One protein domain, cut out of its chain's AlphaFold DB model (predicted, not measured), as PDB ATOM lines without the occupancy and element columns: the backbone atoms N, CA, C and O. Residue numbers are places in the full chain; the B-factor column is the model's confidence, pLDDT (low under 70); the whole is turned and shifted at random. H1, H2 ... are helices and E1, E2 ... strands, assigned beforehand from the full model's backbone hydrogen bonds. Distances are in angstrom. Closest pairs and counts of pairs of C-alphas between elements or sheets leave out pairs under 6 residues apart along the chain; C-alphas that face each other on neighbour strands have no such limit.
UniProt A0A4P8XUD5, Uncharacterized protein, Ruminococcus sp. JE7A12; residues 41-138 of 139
ATOM      1  N   TYR A  41      53.221 122.733  85.069       70.88
ATOM      2  CA  TYR A  41      54.580 122.665  85.583       70.88
ATOM      3  C   TYR A  41      54.581 122.361  87.072       70.88
ATOM      4  O   TYR A  41      53.745 122.861  87.812       70.88
ATOM      5  N   PHE A  42      55.549 121.563  87.501       69.50
ATOM      6  CA  PHE A  42      55.774 121.204  88.895       69.50
ATOM      7  C   PHE A  42      57.056 121.894  89.340       69.50
ATOM      8  O   PHE A  42      58.080 121.755  88.664       69.50
ATOM      9  N   SER A  43      57.007 122.645  90.440       63.38
ATOM     10  CA  SER A  43      58.218 123.182  91.056       63.38
ATOM     11  C   SER A  43      58.686 122.250  92.172       63.38
ATOM     12  O   SER A  43      58.119 122.284  93.265       63.38
ATOM     13  N   PRO A  44      59.741 121.444  91.939       51.03
ATOM     14  CA  PRO A  44      60.323 120.605  92.985       51.03
ATOM     15  C   PRO A  44      61.021 121.434  94.074       51.03
ATOM     16  O   PRO A  44      61.276 120.930  95.159       51.03
ATOM     17  N   LEU A  45      61.326 122.708  93.794       43.88
ATOM     18  CA  LEU A  45      62.050 123.612  94.694       43.88
ATOM     19  C   LEU A  45      61.174 124.189  95.817       43.88
ATOM     20  O   LEU A  45      61.692 124.864  96.700       43.88
ATOM     21  N   VAL A  46      59.862 123.942  95.778       53.25
ATOM     22  CA  VAL A  46      58.902 124.354  96.821       53.25
ATOM     23  C   VAL A  46      58.267 123.119  97.468       53.25
ATOM     24  O   VAL A  46      57.121 123.152  97.893       53.25
ATOM     25  N   GLY A  47      59.005 122.006  97.485       54.84
ATOM     26  CA  GLY A  47      58.642 120.795  98.207       54.84
ATOM     27  C   GLY A  47      58.925 120.962  99.695       54.84
ATOM     28  O   GLY A  47      60.061 120.747 100.107       54.84
ATOM     29  N   ILE A  48      57.934 121.355 100.497       62.97
ATOM     30  CA  ILE A  48      58.038 121.296 101.963       62.97
ATOM     31  C   ILE A  48      57.191 120.121 102.428       62.97
ATOM     32  O   ILE A  48      56.011 120.040 102.100       62.97
ATOM     33  N   GLU A  49      57.783 119.209 103.189       66.25
ATOM     34  CA  GLU A  49      57.032 118.174 103.888       66.25
ATOM     35  C   GLU A  49      56.834 118.602 105.344       66.25
ATOM     36  O   GLU A  49      57.807 118.824 106.060       66.25
ATOM     37  N   ILE A  50      55.581 118.749 105.776       65.44
ATOM     38  CA  ILE A  50      55.230 119.071 107.165       65.44
ATOM     39  C   ILE A  50      54.275 117.991 107.653       65.44
ATOM     40  O   ILE A  50      53.236 117.766 107.038       65.44
ATOM     41  N   ASN A  51      54.632 117.300 108.739       63.06
ATOM     42  CA  ASN A  51      53.827 116.223 109.328       63.06
ATOM     43  C   ASN A  51      53.385 115.156 108.302       63.06
ATOM     44  O   ASN A  51      52.250 114.683 108.300       63.06
ATOM     45  N   GLY A  52      54.279 114.798 107.374       58.72
ATOM     46  CA  GLY A  52      54.006 113.810 106.328       58.72
ATOM     47  C   GLY A  52      53.046 114.283 105.229       58.72
ATOM     48  O   GLY A  52      52.585 113.455 104.438       58.72
ATOM     49  N   ILE A  53      52.701 115.572 105.184       65.69
ATOM     50  CA  ILE A  53      51.969 116.222 104.091       65.69
ATOM     51  C   ILE A  53      52.996 116.928 103.211       65.69
ATOM     52  O   ILE A  53      53.791 117.726 103.708       65.69
ATOM     53  N   SER A  54      52.998 116.626 101.913       68.00
ATOM     54  CA  SER A  54      53.953 117.205 100.971       68.00
ATOM     55  C   SER A  54      53.298 118.341 100.207       68.00
ATOM     56  O   SER A  54      52.451 118.118  99.342       68.00
ATOM     57  N   TYR A  55      53.735 119.553 100.528       66.81
ATOM     58  CA  TYR A  55      53.350 120.779  99.861       66.81
ATOM     59  C   TYR A  55      54.251 120.985  98.658       66.81
ATOM     60  O   TYR A  55      55.470 120.961  98.778       66.81
ATOM     61  N   SER A  56      53.668 121.135  97.476       68.62
ATOM     62  CA  SER A  56      54.408 121.460  96.253       68.62
ATOM     63  C   SER A  56      53.547 122.314  95.346       68.62
ATOM     64  O   SER A  56      52.334 122.132  95.299       68.62
ATOM     65  N   LEU A  57      54.166 123.229  94.605       71.12
ATOM     66  CA  LEU A  57      53.435 124.135  93.725       71.12
ATOM     67  C   LEU A  57      53.337 123.569  92.307       71.12
ATOM     68  O   LEU A  57      54.350 123.246  91.671       71.12
ATOM     69  N   ILE A  58      52.103 123.488  91.812       73.62
ATOM     70  CA  ILE A  58      51.753 123.152  90.436       73.62
ATOM     71  C   ILE A  58      51.229 124.415  89.758       73.62
ATOM     72  O   ILE A  58      50.327 125.078  90.257       73.62
ATOM     73  N   TYR A  59      51.806 124.750  88.609       71.75
ATOM     74  CA  TYR A  59      51.494 125.964  87.863       71.75
ATOM     75  C   TYR A  59      50.763 125.621  86.573       71.75
ATOM     76  O   TYR A  59      51.203 124.737  85.830       71.75
ATOM     77  N   LYS A  60      49.706 126.375  86.270       71.62
ATOM     78  CA  LYS A  60      49.020 126.384  84.973       71.62
ATOM     79  C   LYS A  60      48.718 127.831  84.581       71.62
ATOM     80  O   LYS A  60      47.757 128.428  85.058       71.62
ATOM     81  N   GLY A  61      49.554 128.427  83.734       69.88
ATOM     82  CA  GLY A  61      49.444 129.854  83.422       69.88
ATOM     83  C   GLY A  61      49.577 130.726  84.680       69.88
ATOM     84  O   GLY A  61      50.625 130.731  85.322       69.88
ATOM     85  N   LYS A  62      48.517 131.473  85.025       62.62
ATOM     86  CA  LYS A  62      48.451 132.316  86.238       62.62
ATOM     87  C   LYS A  62      47.936 131.579  87.480       62.62
ATOM     88  O   LYS A  62      47.952 132.151  88.565       62.62
ATOM     89  N   GLU A  63      47.473 130.343  87.332       66.06
ATOM     90  CA  GLU A  63      46.913 129.569  88.436       66.06
ATOM     91  C   GLU A  63      48.000 128.752  89.133       66.06
ATOM     92  O   GLU A  63      48.821 128.091  88.487       66.06
ATOM     93  N   ILE A  64      47.976 128.799  90.464       67.62
ATOM     94  CA  ILE A  64      48.814 127.994  91.352       67.62
ATOM     95  C   ILE A  64      47.902 127.002  92.072       67.62
ATOM     96  O   ILE A  64      46.834 127.384  92.556       67.62
ATOM     97  N   ASP A  65      48.311 125.742  92.115       68.75
ATOM     98  CA  ASP A  65      47.703 124.694  92.927       68.75
ATOM     99  C   ASP A  65      48.752 124.113  93.883       68.75
ATOM    100  O   ASP A  65      49.914 123.931  93.511       68.75
ATOM    101  N   THR A  66      48.337 123.826  95.109       71.31
ATOM    102  CA  THR A  66      49.195 123.282  96.158       71.31
ATOM    103  C   THR A  66      48.910 121.795  96.298       71.31
ATOM    104  O   THR A  66      47.813 121.400  96.678       71.31
ATOM    105  N   CYS A  67      49.900 120.956  95.993       68.75
ATOM    106  CA  CYS A  67      49.877 119.523  96.277       68.75
ATOM    107  C   CYS A  67      49.822 119.286  97.792       68.75
ATOM    108  O   CYS A  67      50.444 120.028  98.539       68.75
ATOM    109  N   VAL A  68      49.090 118.264  98.229       68.44
ATOM    110  CA  VAL A  68      48.913 117.893  99.642       68.44
ATOM    111  C   VAL A  68      49.495 116.498  99.898       68.44
ATOM    112  O   VAL A  68      50.238 116.282 100.853       68.44
ATOM    113  N   ILE A  69      49.219 115.530  99.020       72.25
ATOM    114  CA  ILE A  69      49.761 114.165  99.117       72.25
ATOM    115  C   ILE A  69      50.163 113.669  97.737       72.25
ATOM    116  O   ILE A  69      49.468 113.935  96.754       72.25
ATOM    117  N   TYR A  70      51.252 112.897  97.681       74.88
ATOM    118  CA  TYR A  70      51.635 112.145  96.496       74.88
ATOM    119  C   TYR A  70      51.929 110.668  96.798       74.88
ATOM    120  O   TYR A  70      52.406 110.326  97.875       74.88
ATOM    121  N   GLN A  71      51.702 109.794  95.816       79.25
ATOM    122  CA  GLN A  71      52.092 108.382  95.850       79.25
ATOM    123  C   GLN A  71      52.723 107.973  94.520       79.25
ATOM    124  O   GLN A  71      52.239 108.332  93.444       79.25
ATOM    125  N   LYS A  72      53.808 107.197  94.575       81.12
ATOM    126  CA  LYS A  72      54.456 106.643  93.381       81.12
ATOM    127  C   LYS A  72      53.855 105.280  93.037       81.12
ATOM    128  O   LYS A  72      53.875 104.374  93.864       81.12
ATOM    129  N   TYR A  73      53.387 105.105  91.803       83.81
ATOM    130  CA  TYR A  73      52.868 103.831  91.303       83.81
ATOM    131  C   TYR A  73      53.190 103.645  89.812       83.81
ATOM    132  O   TYR A  73      53.059 104.574  89.018       83.81
ATOM    133  N   LYS A  74      53.657 102.449  89.417       84.38
ATOM    134  CA  LYS A  74      54.062 102.110  88.029       84.38
ATOM    135  C   LYS A  74      54.968 103.158  87.345       84.38
ATOM    136  O   LYS A  74      54.846 103.421  86.152       84.38
ATOM    137  N   GLY A  75      55.881 103.775  88.099       82.31
ATOM    138  CA  GLY A  75      56.818 104.779  87.571       82.31
ATOM    139  C   GLY A  75      56.236 106.185  87.376       82.31
ATOM    140  O   GLY A  75      56.938 107.058  86.870       82.31
ATOM    141  N   PHE A  76      54.995 106.422  87.803       86.31
ATOM    142  CA  PHE A  76      54.357 107.738  87.842       86.31
ATOM    143  C   PHE A  76      54.144 108.182  89.289       86.31
ATOM    144  O   PHE A  76      53.980 107.348  90.180       86.31
ATOM    145  N   TYR A  77      54.135 109.489  89.516       85.44
ATOM    146  CA  TYR A  77      53.699 110.099  90.766       85.44
ATOM    147  C   TYR A  77      52.266 110.595  90.596       85.44
ATOM    148  O   TYR A  77      51.972 111.322  89.650       85.44
ATOM    149  N   TYR A  78      51.389 110.203  91.506       86.06
ATOM    150  CA  TYR A  78      49.997 110.631  91.563       86.06
ATOM    151  C   TYR A  78      49.853 111.597  92.722       86.06
ATOM    152  O   TYR A  78      50.277 111.270  93.824       86.06
ATOM    153  N   MET A  79      49.304 112.777  92.467       85.62
ATOM    154  CA  MET A  79      49.271 113.894  93.406       85.62
ATOM    155  C   MET A  79      47.843 114.403  93.572       85.62
ATOM    156  O   MET A  79      47.129 114.554  92.581       85.62
ATOM    157  N   ILE A  80      47.446 114.712  94.804       85.38
ATOM    158  CA  ILE A  80      46.212 115.449  95.100       85.38
ATOM    159  C   ILE A  80      46.599 116.875  95.473       85.38
ATOM    160  O   ILE A  80      47.229 117.084  96.508       85.38
ATOM    161  N   GLY A  81      46.236 117.831  94.620       79.75
ATOM    162  CA  GLY A  81      46.262 119.257  94.923       79.75
ATOM    163  C   GLY A  81      44.945 119.755  95.507       79.75
ATOM    164  O   GLY A  81      43.974 119.003  95.614       79.75
ATOM    165  N   THR A  82      44.905 121.030  95.881       76.81
ATOM    166  CA  THR A  82      43.682 121.683  96.360       76.81
ATOM    167  C   THR A  82      42.694 121.953  95.225       76.81
ATOM    168  O   THR A  82      41.489 121.956  95.464       76.81
ATOM    169  N   LYS A  83      43.173 122.120  93.983       77.25
ATOM    170  CA  LYS A  83      42.338 122.389  92.795       77.25
ATOM    171  C   LYS A  83      42.188 121.191  91.859       77.25
ATOM    172  O   LYS A  83      41.237 121.150  91.081       77.25
ATOM    173  N   GLY A  84      43.100 120.221  91.898       83.50
ATOM    174  CA  GLY A  84      43.076 119.101  90.959       83.50
ATOM    175  C   GLY A  84      43.855 117.865  91.392       83.50
ATOM    176  O   GLY A  84      44.530 117.836  92.416       83.50
ATOM    177  N   ILE A  85      43.754 116.817  90.576       88.44
ATOM    178  CA  ILE A  85      44.496 115.564  90.739       88.44
ATOM    179  C   ILE A  85      45.463 115.449  89.569       88.44
ATOM    180  O   ILE A  85      45.081 115.711  88.429       88.44
ATOM    181  N   TYR A  86      46.711 115.072  89.827       87.56
ATOM    182  CA  TYR A  86      47.770 115.111  88.822       87.56
ATOM    183  C   TYR A  86      48.516 113.789  88.713       87.56
ATOM    184  O   TYR A  86      48.829 113.150  89.713       87.56
ATOM    185  N   LYS A  87      48.857 113.420  87.480       88.81
ATOM    186  CA  LYS A  87      49.779 112.339  87.127       88.81
ATOM    187  C   LYS A  87      51.058 112.953  86.583       88.81
ATOM    188  O   LYS A  87      51.043 113.638  85.559       88.81
ATOM    189  N   VAL A  88      52.170 112.699  87.259       85.38
ATOM    190  CA  VAL A  88      53.493 113.227  86.927       85.38
ATOM    191  C   VAL A  88      54.411 112.079  86.524       85.38
ATOM    192  O   VAL A  88      54.619 111.127  87.273       85.38
ATOM    193  N   GLY A  89      54.984 112.159  85.327       80.81
ATOM    194  CA  GLY A  89      55.951 111.177  84.847       80.81
ATOM    195  C   GLY A  89      56.376 111.430  83.408       80.81
ATOM    196  O   GLY A  89      55.716 112.157  82.668       80.81
ATOM    197  N   LYS A  90      57.507 110.839  83.002       77.81
ATOM    198  CA  LYS A  90      58.054 110.944  81.632       77.81
ATOM    199  C   LYS A  90      58.172 112.398  81.124       77.81
ATOM    200  O   LYS A  90      57.882 112.686  79.966       77.81
ATOM    201  N   GLY A  91      58.551 113.324  82.013       71.44
ATOM    202  CA  GLY A  91      58.710 114.748  81.690       71.44
ATOM    203  C   GLY A  91      57.402 115.505  81.427       71.44
ATOM    204  O   GLY A  91      57.443 116.607  80.884       71.44
ATOM    205  N   LYS A  92      56.244 114.930  81.778       79.38
ATOM    206  CA  LYS A  92      54.925 115.551  81.619       79.38
ATOM    207  C   LYS A  92      54.127 115.500  82.918       79.38
ATOM    208  O   LYS A  92      54.328 114.626  83.762       79.38
ATOM    209  N   ILE A  93      53.206 116.449  83.035       83.12
ATOM    210  CA  ILE A  93      52.219 116.541  84.108       83.12
ATOM    211  C   ILE A  93      50.854 116.603  83.439       83.12
ATOM    212  O   ILE A  93      50.652 117.392  82.513       83.12
ATOM    213  N   ILE A  94      49.946 115.741  83.877       85.81
ATOM    214  CA  ILE A  94      48.603 115.595  83.321       85.81
ATOM    215  C   ILE A  94      47.612 115.756  84.467       85.81
ATOM    216  O   ILE A  94      47.786 115.131  85.510       85.81
ATOM    217  N   THR A  95      46.583 116.581  84.285       87.94
ATOM    218  CA  THR A  95      45.439 116.613  85.205       87.94
ATOM    219  C   THR A  95      44.569 115.392  84.946       87.94
ATOM    220  O   THR A  95      44.161 115.174  83.807       87.94
ATOM    221  N   LEU A  96      44.294 114.612  85.987       88.56
ATOM    222  CA  LEU A  96      43.390 113.473  85.931       88.56
ATOM    223  C   LEU A  96      41.950 113.933  86.172       88.56
ATOM    224  O   LEU A  96      41.651 114.595  87.167       88.56
ATOM    225  N   ASP A  97      41.065 113.561  85.257       86.38
ATOM    226  CA  ASP A  97      39.623 113.762  85.301       86.38
ATOM    227  C   ASP A  97      38.896 112.451  84.954       86.38
ATOM    228  O   ASP A  97      39.510 111.435  84.631       86.38
ATOM    229  N   GLN A  98      37.563 112.448  85.015       80.81
ATOM    230  CA  GLN A  98      36.778 111.246  84.697       80.81
ATOM    231  C   GLN A  98      36.926 110.769  83.241       80.81
ATOM    232  O   GLN A  98      36.551 109.641  82.940       80.81
ATOM    233  N   LYS A  99      37.442 111.606  82.333       82.44
ATOM    234  CA  LYS A  99      37.573 111.290  80.905       82.44
ATOM    235  C   LYS A  99      38.909 110.633  80.573       82.44
ATOM    236  O   LYS A  99      39.006 109.981  79.538       82.44
ATOM    237  N   ASN A 100      39.934 110.825  81.402       85.06
ATOM    238  CA  ASN A 100      41.301 110.383  81.118       85.06
ATOM    239  C   ASN A 100      41.920 109.481  82.201       85.06
ATOM    240  O   ASN A 100      43.106 109.164  82.114       85.06
ATOM    241  N   ILE A 101      41.123 109.072  83.191       88.75
ATOM    242  CA  ILE A 101      41.521 108.161  84.264       88.75
ATOM    243  C   ILE A 101      41.403 106.693  83.831       88.75
ATOM    244  O   ILE A 101      40.391 106.258  83.281       88.75
ATOM    245  N   GLU A 102      42.440 105.907  84.096       87.94
ATOM    246  CA  GLU A 102      42.452 104.463  83.865       87.94
ATOM    247  C   GLU A 102      41.801 103.718  85.049       87.94
ATOM    248  O   GLU A 102      41.844 104.169  86.193       87.94
ATOM    249  N   GLY A 103      41.226 102.532  84.817       87.50
ATOM    250  CA  GLY A 103      40.452 101.816  85.847       87.50
ATOM    251  C   GLY A 103      41.206 101.556  87.162       87.50
ATOM    252  O   GLY A 103      40.626 101.674  88.240       87.50
ATOM    253  N   PHE A 104      42.513 101.271  87.110       86.56
ATOM    254  CA  PHE A 104      43.318 101.107  88.329       86.56
ATOM    255  C   PHE A 104      43.625 102.444  89.025       86.56
ATOM    256  O   PHE A 104      43.801 102.478  90.243       86.56
ATOM    257  N   GLU A 105      43.703 103.542  88.266       89.25
ATOM    258  CA  GLU A 105      43.977 104.877  88.803       89.25
ATOM    259  C   GLU A 105      42.805 105.369  89.645       89.25
ATOM    260  O   GLU A 105      43.028 106.068  90.627       89.25
ATOM    261  N   VAL A 106      41.576 104.939  89.334       89.56
ATOM    262  CA  VAL A 106      40.386 105.218  90.153       89.56
ATOM    263  C   VAL A 106      40.592 104.731  91.587       89.56
ATOM    264  O   VAL A 106      40.453 105.506  92.531       89.56
ATOM    265  N   SER A 107      40.984 103.467  91.762       89.06
ATOM    266  CA  SER A 107      41.207 102.883  93.092       89.06
ATOM    267  C   SER A 107      42.386 103.536  93.825       89.06
ATOM    268  O   SER A 107      42.309 103.793  95.031       89.06
ATOM    269  N   LEU A 108      43.456 103.857  93.094       89.88
ATOM    270  CA  LEU A 108      44.618 104.556  93.640       89.88
ATOM    271  C   LEU A 108      44.241 105.959  94.139       89.88
ATOM    272  O   LEU A 108      44.581 106.341  95.256       89.88
ATOM    273  N   ILE A 109      43.490 106.709  93.335       89.50
ATOM    274  CA  ILE A 109      43.030 108.057  93.669       89.50
ATOM    275  C   ILE A 109      42.057 108.036  94.847       89.50
ATOM    276  O   ILE A 109      42.149 108.893  95.721       89.50
ATOM    277  N   GLU A 110      41.142 107.071  94.907       89.62
ATOM    278  CA  GLU A 110      40.245 106.888  96.054       89.62
ATOM    279  C   GLU A 110      41.027 106.654  97.355       89.62
ATOM    280  O   GLU A 110      40.716 107.242  98.393       89.62
ATOM    281  N   THR A 111      42.090 105.850  97.285       88.69
ATOM    282  CA  THR A 111      42.991 105.603  98.420       88.69
ATOM    283  C   THR A 111      43.694 106.889  98.845       88.69
ATOM    284  O   THR A 111      43.590 107.290 100.004       88.69
ATOM    285  N   LEU A 112      44.303 107.599  97.894       86.50
ATOM    286  CA  LEU A 112      44.951 108.890  98.126       86.50
ATOM    287  C   LEU A 112      43.995 109.922  98.734       86.50
ATOM    288  O   LEU A 112      44.364 110.640  99.660       86.50
ATOM    289  N   LYS A 113      42.746 109.995  98.259       87.38
ATOM    290  CA  LYS A 113      41.725 110.899  98.811       87.38
ATOM    291  C   LYS A 113      41.406 110.557 100.260       87.38
ATOM    292  O   LYS A 113      41.239 111.462 101.075       87.38
ATOM    293  N   ARG A 114      41.300 109.267 100.585       88.12
ATOM    294  CA  ARG A 114      41.028 108.804 101.950       88.12
ATOM    295  C   ARG A 114      42.184 109.140 102.886       88.12
ATOM    296  O   ARG A 114      41.941 109.665 103.969       88.12
ATOM    297  N   GLU A 115      43.417 108.897 102.455       84.06
ATOM    298  CA  GLU A 115      44.619 109.278 103.204       84.06
ATOM    299  C   GLU A 115      44.713 110.793 103.392       84.06
ATOM    300  O   GLU A 115      44.993 111.258 104.493       84.06
ATOM    301  N   CYS A 116      44.397 111.562 102.349       80.25
ATOM    302  CA  CYS A 116      44.368 113.019 102.401       80.25
ATOM    303  C   CYS A 116      43.355 113.522 103.427       80.25
ATOM    304  O   CYS A 116      43.714 114.290 104.314       80.25
ATOM    305  N   LYS A 117      42.121 113.007 103.395       83.06
ATOM    306  CA  LYS A 117      41.096 113.336 104.398       83.06
ATOM    307  C   LYS A 117      41.541 112.996 105.817       83.06
ATOM    308  O   LYS A 117      41.331 113.800 106.719       83.06
ATOM    309  N   LYS A 118      42.165 111.830 106.011       84.75
ATOM    310  CA  LYS A 118      42.671 111.412 107.321       84.75
ATOM    311  C   LYS A 118      43.754 112.371 107.829       84.75
ATOM    312  O   LYS A 118      43.604 112.903 108.921       84.75
ATOM    313  N   LYS A 119      44.774 112.669 107.018       76.88
ATOM    314  CA  LYS A 119      45.861 113.582 107.412       76.88
ATOM    315  C   LYS A 119      45.389 115.018 107.632       76.88
ATOM    316  O   LYS A 119      45.846 115.668 108.564       76.88
ATOM    317  N   ILE A 120      44.458 115.511 106.811       76.50
ATOM    318  CA  ILE A 120      43.842 116.829 107.024       76.50
ATOM    319  C   ILE A 120      43.089 116.851 108.357       76.50
ATOM    320  O   ILE A 120      43.223 117.815 109.098       76.50
ATOM    321  N   SER A 121      42.343 115.793 108.695       81.38
ATOM    322  CA  SER A 121      41.661 115.696 109.991       81.38
ATOM    323  C   SER A 121      42.639 115.649 111.168       81.38
ATOM    324  O   SER A 121      42.346 116.208 112.218       81.38
ATOM    325  N   GLU A 122      43.787 114.988 111.013       82.12
ATOM    326  CA  GLU A 122      44.821 114.887 112.054       82.12
ATOM    327  C   GLU A 122      45.592 116.207 112.247       82.12
ATOM    328  O   GLU A 122      46.112 116.473 113.331       82.12
ATOM    329  N   HIS A 123      45.645 117.059 111.217       77.69
ATOM    330  CA  HIS A 123      46.429 118.300 111.193       77.69
ATOM    331  C   HIS A 123      45.604 119.520 110.750       77.69
ATOM    332  O   HIS A 123      46.091 120.395 110.029       77.69
ATOM    333  N   GLN A 124      44.344 119.586 111.183       72.62
ATOM    334  CA  GLN A 124      43.360 120.538 110.662       72.62
ATOM    335  C   GLN A 124      43.756 122.008 110.874       72.62
ATOM    336  O   GLN A 124      43.564 122.833 109.982       72.62
ATOM    337  N   GLU A 125      44.374 122.336 112.010       71.12
ATOM    338  CA  GLU A 125      44.855 123.694 112.308       71.12
ATOM    339  C   GLU A 125      45.944 124.160 111.332       71.12
ATOM    340  O   GLU A 125      45.885 125.276 110.812       71.12
ATOM    341  N   LEU A 126      46.900 123.280 111.022       69.19
ATOM    342  CA  LEU A 126      47.971 123.557 110.066       69.19
ATOM    343  C   LEU A 126      47.398 123.779 108.661       69.19
ATOM    344  O   LEU A 126      47.793 124.717 107.968       69.19
ATOM    345  N   PHE A 127      46.441 122.943 108.254       67.50
ATOM    346  CA  PHE A 127      45.806 123.057 106.945       67.50
ATOM    347  C   PHE A 127      45.016 124.366 106.803       67.50
ATOM    348  O   PHE A 127      45.147 125.053 105.791       67.50
ATOM    349  N   ASN A 128      44.263 124.755 107.836       69.56
ATOM    350  CA  ASN A 128      43.520 126.016 107.859       69.56
ATOM    351  C   ASN A 128      44.452 127.236 107.776       69.56
ATOM    352  O   ASN A 128      44.171 128.174 107.033       69.56
ATOM    353  N   CYS A 129      45.583 127.208 108.489       67.31
ATOM    354  CA  CYS A 129      46.576 128.285 108.465       67.31
ATOM    355  C   CYS A 129      47.202 128.455 107.068       67.31
ATOM    356  O   CYS A 129      47.327 129.571 106.556       67.31
ATOM    357  N   ILE A 130      47.535 127.340 106.412       64.25
ATOM    358  CA  ILE A 130      48.105 127.348 105.060       64.25
ATOM    359  C   ILE A 130      47.069 127.811 104.032       64.25
ATOM    360  O   ILE A 130      47.393 128.657 103.201       64.25
ATOM    361  N   SER A 131      45.829 127.315 104.105       63.66
ATOM    362  CA  SER A 131      44.756 127.725 103.190       63.66
ATOM    363  C   SER A 131      44.506 129.232 103.261       63.66
ATOM    364  O   SER A 131      44.499 129.890 102.225       63.66
ATOM    365  N   ALA A 132      44.398 129.788 104.472       63.78
ATOM    366  CA  ALA A 132      44.209 131.224 104.673       63.78
ATOM    367  C   ALA A 132      45.381 132.048 104.111       63.78
ATOM    368  O   ALA A 132      45.174 133.057 103.442       63.78
ATOM    369  N   THR A 133      46.617 131.580 104.319       58.47
ATOM    370  CA  THR A 133      47.815 132.243 103.785       58.47
ATOM    371  C   THR A 133      47.831 132.218 102.253       58.47
ATOM    372  O   THR A 133      48.190 133.211 101.625       58.47
ATOM    373  N   CYS A 134      47.434 131.105 101.627       54.19
ATOM    374  CA  CYS A 134      47.353 131.008 100.170       54.19
ATOM    375  C   CYS A 134      46.294 131.947  99.575       54.19
ATOM    376  O   CYS A 134      46.551 132.542  98.529       54.19
ATOM    377  N   ASP A 135      45.145 132.112 100.232       53.22
ATOM    378  CA  ASP A 135      44.075 132.997  99.758       53.22
ATOM    379  C   ASP A 135      44.480 134.481  99.796       53.22
ATOM    380  O   ASP A 135      44.134 135.239  98.887       53.22
ATOM    381  N   ASP A 136      45.276 134.895 100.785       52.62
ATOM    382  CA  ASP A 136      45.779 136.272 100.878       52.62
ATOM    383  C   ASP A 136      46.887 136.591  99.858       52.62
ATOM    384  O   ASP A 136      47.020 137.741  99.452       52.62
ATOM    385  N   PHE A 137      47.629 135.595  99.357       43.19
ATOM    386  CA  PHE A 137      48.556 135.782  98.224       43.19
ATOM    387  C   PHE A 137      47.846 135.983  96.873       43.19
ATOM    388  O   PHE A 137      48.491 136.362  95.892       43.19
ATOM    389  N   HIS A 138      46.549 135.675  96.795       42.66
ATOM    390  CA  HIS A 138      45.745 135.761  95.577       42.66
ATOM    391  C   HIS A 138      44.844 137.011  95.507       42.66
ATOM    392  O   HIS A 138      44.159 137.181  94.494       42.66
TER     393      HIS A 138
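What this domain is: This is residues 41 to 138 of the 139 residues of an uncharacterized protein of Ruminococcus sp. JE7A12 (UniProt A0A4P8XUD5). One strongly twisted antiparallel sheet of six strands folds back on itself into two leaves, E1 E2 facing E4 E5 E6, with E3 as the hinge. The long helix H1 crosses E3 and E4, and H2 turns off its end at about a right angle to run along E2 over the same face, so the two helices make an L. The printed part has 98 residues with six named strands and two named helices, which follow along the chain as E1 E2 E3 E4 E5 E6 H1 H2; across the sheet the strands run E1 E2 E3 E4 E5 E6, and the class is mixed, helices and strands. It is compact, with a radius of gyration of the C-alphas of 13.3 A and spans of 35 by 31 by 23 A.

How they stand to each other: Strand beside strand, the sheet runs E1 at residues 41 to 50, E2 at 53 to 60, E3 at 63 to 73, E4 at 76 to 81, E5 at 85 to 89 and E6 at 92 to 96. It is a meander, each strand the antiparallel neighbour of the one before, and each successive pair is a hairpin. E3 bends by 71 degrees at residue 68; its pairing is staggered, with E2 over residues 63 to 67 and with E4 over 67 to 73. N 58 and O 65 of E2 and E3 are 2.8 A apart, and N 71 and O 78 of E3 and E4 2.9 A, both within hydrogen-bond range. So are N 43 and O 57 of E1 and E2, 3.0 A, N 79 and O 86 of E4 and E5, 2.8 A, and N 87 and O 94 of E5 and E6, 2.8 A. The closest C-alphas of the edge strands E1 and E6, those of Tyr 41 and Ile 93, are 6.7 A apart. H1, residues 103 to 122, is on the sheet at a height of 8.9 A, over E3 and E4 and only just not over E2 and E5, with 2 C-alphas on each; it runs across the strands, at 67 degrees to E3 on the local plane. The closest C-alphas of H1 and E3 are those of Ile 69 and Cys 116, 6.4 A. H2, residues 124 to 136, is on the same face at a height of 10.4 A, over E2 and only just not over E3, with 2 C-alphas on it; it runs along the strands, at 22 degrees to E2 on the local plane. H1 and H2 are close but not clearly touching, about perpendicular at 80 degrees, with the C-alphas of Ile 120 and Phe 127 closest at 6.5 A. In H2 every O i to N i+4 pair is within hydrogen-bond range, in H1 15 of 16.

Where its parts are: E1 begins at C-alpha 41, (54.580, 122.665, 85.583), and bends by 69 degrees at residue 45. From first to last C-alpha E3 measures 26.6 A, E1 and E2 21.9 A each, H1 29.6 A and H2 18.7 A. H1 begins at C-alpha 103, (40.452, 101.816, 85.847), and H2 ends at C-alpha 136, (45.779, 136.272, 100.878).

The domain as a whole: The C-alphas of Gly 103 and Asp 136 are the two farthest apart, 38.0 A. The printed part has no cut and no long link; E6 to H1 is short, and the other links are tight. Mean pLDDT of the printed part is 75.0, with residues 42 to 56, 61 to 65, 67 to 68 and 126 to 138 under 70.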